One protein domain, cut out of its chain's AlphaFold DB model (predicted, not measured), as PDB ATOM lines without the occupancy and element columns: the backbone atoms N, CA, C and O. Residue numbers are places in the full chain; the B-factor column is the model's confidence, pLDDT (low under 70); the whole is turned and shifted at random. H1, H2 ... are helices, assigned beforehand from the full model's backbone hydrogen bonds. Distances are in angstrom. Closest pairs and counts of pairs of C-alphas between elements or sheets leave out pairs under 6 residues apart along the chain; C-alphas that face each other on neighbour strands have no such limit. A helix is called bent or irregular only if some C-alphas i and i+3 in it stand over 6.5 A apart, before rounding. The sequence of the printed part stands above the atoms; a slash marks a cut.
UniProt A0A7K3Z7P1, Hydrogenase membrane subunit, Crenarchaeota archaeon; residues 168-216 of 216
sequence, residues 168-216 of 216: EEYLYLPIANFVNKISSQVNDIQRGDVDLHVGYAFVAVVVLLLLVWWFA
ATOM      1  N   GLU A 168     123.080 107.604  80.242       84.75
ATOM      2  CA  GLU A 168     122.767 107.540  81.673       84.75
ATOM      3  C   GLU A 168     121.380 108.112  81.947       84.75
ATOM      4  O   GLU A 168     120.540 107.426  82.514       84.75
ATOM      5  N   GLU A 169     121.105 109.321  81.467       85.62
ATOM      6  CA  GLU A 169     119.866 110.038  81.770       85.62
ATOM      7  C   GLU A 169     118.644 109.479  81.034       85.62
ATOM      8  O   GLU A 169     117.576 109.367  81.633       85.62
ATOM      9  N   TYR A 170     118.784 109.098  79.758       85.88
ATOM     10  CA  TYR A 170     117.646 108.684  78.928       85.88
ATOM     11  C   TYR A 170     117.477 107.170  78.785       85.88
ATOM     12  O   TYR A 170     116.387 106.734  78.423       85.88
ATOM     13  N   LEU A 171     118.512 106.365  79.051       88.44
ATOM     14  CA  LEU A 171     118.439 104.906  78.909       88.44
ATOM     15  C   LEU A 171     118.622 104.188  80.251       88.44
ATOM     16  O   LEU A 171     117.738 103.443  80.663       88.44
ATOM     17  N   TYR A 172     119.731 104.412  80.959       90.81
ATOM     18  CA  TYR A 172     120.065 103.651  82.166       90.81
ATOM     19  C   TYR A 172     119.218 104.041  83.377       90.81
ATOM     20  O   TYR A 172     118.644 103.157  84.002       90.81
ATOM     21  N   LEU A 173     119.096 105.330  83.710       93.50
ATOM     22  CA  LEU A 173     118.314 105.794  84.862       93.50
ATOM     23  C   LEU A 173     116.830 105.400  84.809       93.50
ATOM     24  O   LEU A 173     116.344 104.906  85.824       93.50
ATOM     25  N   PRO A 174     116.083 105.555  83.697       94.88
ATOM     26  CA  PRO A 174     114.680 105.147  83.680       94.88
ATOM     27  C   PRO A 174     114.519 103.636  83.870       94.88
ATOM     28  O   PRO A 174     113.648 103.214  84.628       94.88
ATOM     29  N   ILE A 175     115.390 102.823  83.259       94.50
ATOM     30  CA  ILE A 175     115.376 101.366  83.441       94.50
ATOM     31  C   ILE A 175     115.742 101.005  84.884       94.50
ATOM     32  O   ILE A 175     115.037 100.221  85.513       94.50
ATOM     33  N   ALA A 176     116.797 101.601  85.441       94.44
ATOM     34  CA  ALA A 176     117.224 101.351  86.815       94.44
ATOM     35  C   ALA A 176     116.135 101.739  87.823       94.44
ATOM     36  O   ALA A 176     115.831 100.972  88.732       94.44
ATOM     37  N   ASN A 177     115.491 102.892  87.633       96.00
ATOM     38  CA  ASN A 177     114.386 103.341  88.476       96.00
ATOM     39  C   ASN A 177     113.162 102.430  88.346       96.00
ATOM     40  O   ASN A 177     112.505 102.146  89.346       96.00
ATOM     41  N   PHE A 178     112.867 101.935  87.143       95.69
ATOM     42  CA  PHE A 178     111.792 100.970  86.919       95.69
ATOM     43  C   PHE A 178     112.062  99.636  87.628       95.69
ATOM     44  O   PHE A 178     111.203  99.145  88.358       95.69
ATOM     45  N   VAL A 179     113.272  99.090  87.484       96.00
ATOM     46  CA  VAL A 179     113.693  97.858  88.167       96.00
ATOM     47  C   VAL A 179     113.671  98.040  89.683       96.00
ATOM     48  O   VAL A 179     113.138  97.185  90.384       96.00
ATOM     49  N   ASN A 180     114.166  99.169  90.197       95.69
ATOM     50  CA  ASN A 180     114.117  99.476  91.626       95.69
ATOM     51  C   ASN A 180     112.680  99.574  92.143       95.69
ATOM     52  O   ASN A 180     112.400  99.088  93.232       95.69
ATOM     53  N   LYS A 181     111.759 100.142  91.356       95.62
ATOM     54  CA  LYS A 181     110.340 100.225  91.721       95.62
ATOM     55  C   LYS A 181     109.682  98.846  91.790       95.62
ATOM     56  O   LYS A 181     108.929  98.581  92.721       95.62
ATOM     57  N   ILE A 182     109.977  97.959  90.838       94.38
ATOM     58  CA  ILE A 182     109.505  96.567  90.892       94.38
ATOM     59  C   ILE A 182     110.126  95.853  92.094       94.38
ATOM     60  O   ILE A 182     109.425  95.186  92.849       94.38
ATOM     61  N   SER A 183     111.432  96.020  92.303       92.88
ATOM     62  CA  SER A 183     112.149  95.391  93.410       92.88
ATOM     63  C   SER A 183     111.600  95.829  94.765       92.88
ATOM     64  O   SER A 183     111.393  94.974  95.623       92.88
ATOM     65  N   SER A 184     111.295  97.118  94.950       90.31
ATOM     66  CA  SER A 184     110.688  97.608  96.188       90.31
ATOM     67  C   SER A 184     109.288  97.033  96.391       90.31
ATOM     68  O   SER A 184     108.990  96.562  97.478       90.31
ATOM     69  N   GLN A 185     108.467  96.973  95.335       88.81
ATOM     70  CA  GLN A 185     107.129  96.371  95.404       88.81
ATOM     71  C   GLN A 185     107.175  94.886  95.790       88.81
ATOM     72  O   GLN A 185     106.403  94.445  96.635       88.81
ATOM     73  N   VAL A 186     108.095  94.110  95.209       87.06
ATOM     74  CA  VAL A 186     108.280  92.691  95.554       87.06
ATOM     75  C   VAL A 186     108.795  92.533  96.984       87.06
ATOM     76  O   VAL A 186     108.310  91.678  97.719       87.06
ATOM     77  N   ASN A 187     109.750  93.366  97.399       86.00
ATOM     78  CA  ASN A 187     110.275  93.349  98.759       86.00
ATOM     79  C   ASN A 187     109.194  93.691  99.798       86.00
ATOM     80  O   ASN A 187     109.185  93.102 100.875       86.00
ATOM     81  N   ASP A 188     108.259  94.585  99.475       83.12
ATOM     82  CA  ASP A 188     107.130  94.902 100.352       83.12
ATOM     83  C   ASP A 188     106.156  93.718 100.468       83.12
ATOM     84  O   ASP A 188     105.734  93.383 101.573       83.12
ATOM     85  N   ILE A 189     105.885  93.007  99.363       80.88
ATOM     86  CA  ILE A 189     105.099  91.755  99.371       80.88
ATOM     87  C   ILE A 189     105.785  90.674 100.228       80.88
ATOM     88  O   ILE A 189     105.114  89.880 100.884       80.88
ATOM     89  N   GLN A 190     107.120  90.649 100.261       74.12
ATOM     90  CA  GLN A 190     107.895  89.663 101.020       74.12
ATOM     91  C   GLN A 190     108.120  90.023 102.504       74.12
ATOM     92  O   GLN A 190     108.604  89.181 103.257       74.12
ATOM     93  N   ARG A 191     107.792  91.235 102.972       71.31
ATOM     94  CA  ARG A 191     108.196  91.717 104.312       71.31
ATOM     95  C   ARG A 191     107.184  91.529 105.451       71.31
ATOM     96  O   ARG A 191     107.526  91.849 106.583       71.31
ATOM     97  N   GLY A 192     105.965  91.059 105.184       67.19
ATOM     98  CA  GLY A 192     104.843  91.270 106.112       67.19
ATOM     99  C   GLY A 192     104.494  90.147 107.089       67.19
ATOM    100  O   GLY A 192     104.266  90.431 108.258       67.19
ATOM    101  N   ASP A 193     104.396  88.896 106.633       74.94
ATOM    102  CA  ASP A 193     103.759  87.850 107.441       74.94
ATOM    103  C   ASP A 193     104.211  86.441 107.028       74.94
ATOM    104  O   ASP A 193     104.316  86.130 105.834       74.94
ATOM    105  N   VAL A 194     104.499  85.591 108.015       77.56
ATOM    106  CA  VAL A 194     104.957  84.210 107.794       77.56
ATOM    107  C   VAL A 194     103.816  83.367 107.222       77.56
ATOM    108  O   VAL A 194     104.045  82.543 106.334       77.56
ATOM    109  N   ASP A 195     102.581  83.647 107.640       77.81
ATOM    110  CA  ASP A 195     101.387  82.935 107.178       77.81
ATOM    111  C   ASP A 195     101.108  83.199 105.688       77.81
ATOM    112  O   ASP A 195     100.768  82.288 104.927       77.81
ATOM    113  N   LEU A 196     101.359  84.430 105.224       78.25
ATOM    114  CA  LEU A 196     101.254  84.810 103.811       78.25
ATOM    115  C   LEU A 196     102.322  84.104 102.953       78.25
ATOM    116  O   LEU A 196     102.043  83.673 101.833       78.25
ATOM    117  N   HIS A 197     103.532  83.930 103.495       80.44
ATOM    118  CA  HIS A 197     104.624  83.207 102.836       80.44
ATOM    119  C   HIS A 197     104.300  81.729 102.613       80.44
ATOM    120  O   HIS A 197     104.516  81.207 101.516       80.44
ATOM    121  N   VAL A 198     103.759  81.056 103.635       83.56
ATOM    122  CA  VAL A 198     103.335  79.652 103.528       83.56
ATOM    123  C   VAL A 198     102.214  79.513 102.491       83.56
ATOM    124  O   VAL A 198     102.247  78.592 101.673       83.56
ATOM    125  N   GLY A 199     101.281  80.472 102.446       84.44
ATOM    126  CA  GLY A 199     100.245  80.543 101.413       84.44
ATOM    127  C   GLY A 199     100.808  80.673  99.992       84.44
ATOM    128  O   GLY A 199     100.418  79.911  99.105       84.44
ATOM    129  N   TYR A 200     101.767  81.577  99.764       85.81
ATOM    130  CA  TYR A 200     102.422  81.721  98.458       85.81
ATOM    131  C   TYR A 200     103.178  80.461  98.033       85.81
ATOM    132  O   TYR A 200     103.083  80.061  96.871       85.81
ATOM    133  N   ALA A 201     103.884  79.805  98.958       85.56
ATOM    134  CA  ALA A 201     104.578  78.550  98.680       85.56
ATOM    135  C   ALA A 201     103.596  77.432  98.284       85.56
ATOM    136  O   ALA A 201     103.832  76.727  97.303       85.56
ATOM    137  N   PHE A 202     102.467  77.307  98.989       91.94
ATOM    138  CA  PHE A 202     101.426  76.330  98.662       91.94
ATOM    139  C   PHE A 202     100.823  76.572  97.271       91.94
ATOM    140  O   PHE A 202     100.753  75.649  96.459       91.94
ATOM    141  N   VAL A 203     100.452  77.820  96.957       91.81
ATOM    142  CA  VAL A 203      99.920  78.186  95.633       91.81
ATOM    143  C   VAL A 203     100.948  77.912  94.533       91.81
ATOM    144  O   VAL A 203     100.592  77.349  93.500       91.81
ATOM    145  N   ALA A 204     102.222  78.246  94.754       91.44
ATOM    146  CA  ALA A 204     103.288  77.972  93.796       91.44
ATOM    147  C   ALA A 204     103.429  76.468  93.501       91.44
ATOM    148  O   ALA A 204     103.554  76.091  92.338       91.44
ATOM    149  N   VAL A 205     103.341  75.606  94.522       93.25
ATOM    150  CA  VAL A 205     103.378  74.142  94.356       93.25
ATOM    151  C   VAL A 205     102.161  73.633  93.579       93.25
ATOM    152  O   VAL A 205     102.328  72.834  92.661       93.25
ATOM    153  N   VAL A 206     100.952  74.111  93.887       94.56
ATOM    154  CA  VAL A 206      99.730  73.718  93.159       94.56
ATOM    155  C   VAL A 206      99.799  74.142  91.692       94.56
ATOM    156  O   VAL A 206      99.513  73.339  90.808       94.56
ATOM    157  N   VAL A 207     100.224  75.378  91.413       95.19
ATOM    158  CA  VAL A 207     100.402  75.875  90.039       95.19
ATOM    159  C   VAL A 207     101.451  75.052  89.296       95.19
ATOM    160  O   VAL A 207     101.232  74.690  88.145       95.19
ATOM    161  N   LEU A 208     102.567  74.714  89.947       93.19
ATOM    162  CA  LEU A 208     103.613  73.891  89.346       93.19
ATOM    163  C   LEU A 208     103.096  72.482  89.030       93.19
ATOM    164  O   LEU A 208     103.341  71.989  87.935       93.19
ATOM    165  N   LEU A 209     102.320  71.864  89.925       92.69
ATOM    166  CA  LEU A 209     101.681  70.569  89.670       92.69
ATOM    167  C   LEU A 209     100.674  70.626  88.517       92.69
ATOM    168  O   LEU A 209     100.658  69.716  87.695       92.69
ATOM    169  N   LEU A 210      99.874  71.691  88.417       94.44
ATOM    170  CA  LEU A 210      98.944  71.882  87.299       94.44
ATOM    171  C   LEU A 210      99.676  72.106  85.974       94.44
ATOM    172  O   LEU A 210      99.262  71.564  84.954       94.44
ATOM    173  N   LEU A 211     100.772  72.868  85.983       94.31
ATOM    174  CA  LEU A 211     101.614  73.055  84.802       94.31
ATOM    175  C   LEU A 211     102.268  71.742  84.374       94.31
ATOM    176  O   LEU A 211     102.261  71.424  83.191       94.31
ATOM    177  N   VAL A 212     102.790  70.958  85.320       93.56
ATOM    178  CA  VAL A 212     103.356  69.635  85.031       93.56
ATOM    179  C   VAL A 212     102.282  68.699  84.487       93.56
ATOM    180  O   VAL A 212     102.528  68.053  83.483       93.56
ATOM    181  N   TRP A 213     101.089  68.664  85.083       91.31
ATOM    182  CA  TRP A 213      99.966  67.862  84.588       91.31
ATOM    183  C   TRP A 213      99.476  68.302  83.202       91.31
ATOM    184  O   TRP A 213      99.017  67.476  82.428       91.31
ATOM    185  N   TRP A 214      99.576  69.592  82.869       90.88
ATOM    186  CA  TRP A 214      99.216  70.104  81.544       90.88
ATOM    187  C   TRP A 214     100.258  69.768  80.466       90.88
ATOM    188  O   TRP A 214      99.917  69.651  79.290       90.88
ATOM    189  N   PHE A 215     101.533  69.661  80.846       81.31
ATOM    190  CA  PHE A 215     102.644  69.372  79.933       81.31
ATOM    191  C   PHE A 215     103.063  67.889  79.888       81.31
ATOM    192  O   PHE A 215     103.856  67.537  79.012       81.31
ATOM    193  N   ALA A 216     102.570  67.050  80.804       64.12
ATOM    194  CA  ALA A 216     102.805  65.604  80.870       64.12
ATOM    195  C   ALA A 216     101.628  64.817  80.284       64.12
ATOM    196  O   ALA A 216     101.902  63.822  79.574       64.12
TER     197      ALA A 216
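What this domain is: This is residues 168 to 216 of the 216 residues of the protein "Hydrogenase membrane subunit" of Crenarchaeota archaeon (UniProt A0A7K3Z7P1). Two long helices, H1 and H2, make a wide, open V: they come near each other only at one corner, where the end of H1 is joined by a tight link to the beginning of H2, and from there the two arms spread apart. Both arms lie in one thin slab, with nothing packed between them. The printed part has 49 residues with two named helices, in the order H1, H2, and no named strand; the class is all helix. The whole is extended, with a radius of gyration of the C-alphas of 16.7 A, and it is only just flat, spanning 46 by 31 by 7 A.

How they stand to each other: H1, residues 168 to 190, is the longest helix by residues. H2, residues 194 to 215, is close to it but not clearly touching, with 1 pair of C-alphas within 8 A. The closest C-alphas of the two are those of Gln 190 and His 197, 7.5 A apart. Their lines are about perpendicular, at 74 degrees, and their centres are 26.7 A apart. In H2 every O i to N i+4 pair is within hydrogen-bond range; in H1 16 of 19 are.

Where its parts are: H1 has 23 residues and measures 30.3 A from C-alpha 168 at (122.767, 107.540, 81.673) to C-alpha 190 at (107.895, 89.663, 101.020). It is irregular, but only just: C-alphas 170 and 173 are 6.6 A apart. H2 has 22 residues and measures 31.7 A from first to last C-alpha, ending with C-alpha 215 at (102.644, 69.372, 79.933).

The domain as a whole: The two C-alphas farthest apart, those of Glu 169 and Ala 216, are 47.6 A from each other. The printed part has no cut and ends at residue 216, the chain's last. Residues 177 to 188 of H1 stand free, and so do residues 201 to 216, of which 201 to 215 belong to H2. The mean pLDDT of the printed part is 87.6, and residues 192 and 216 are under 70.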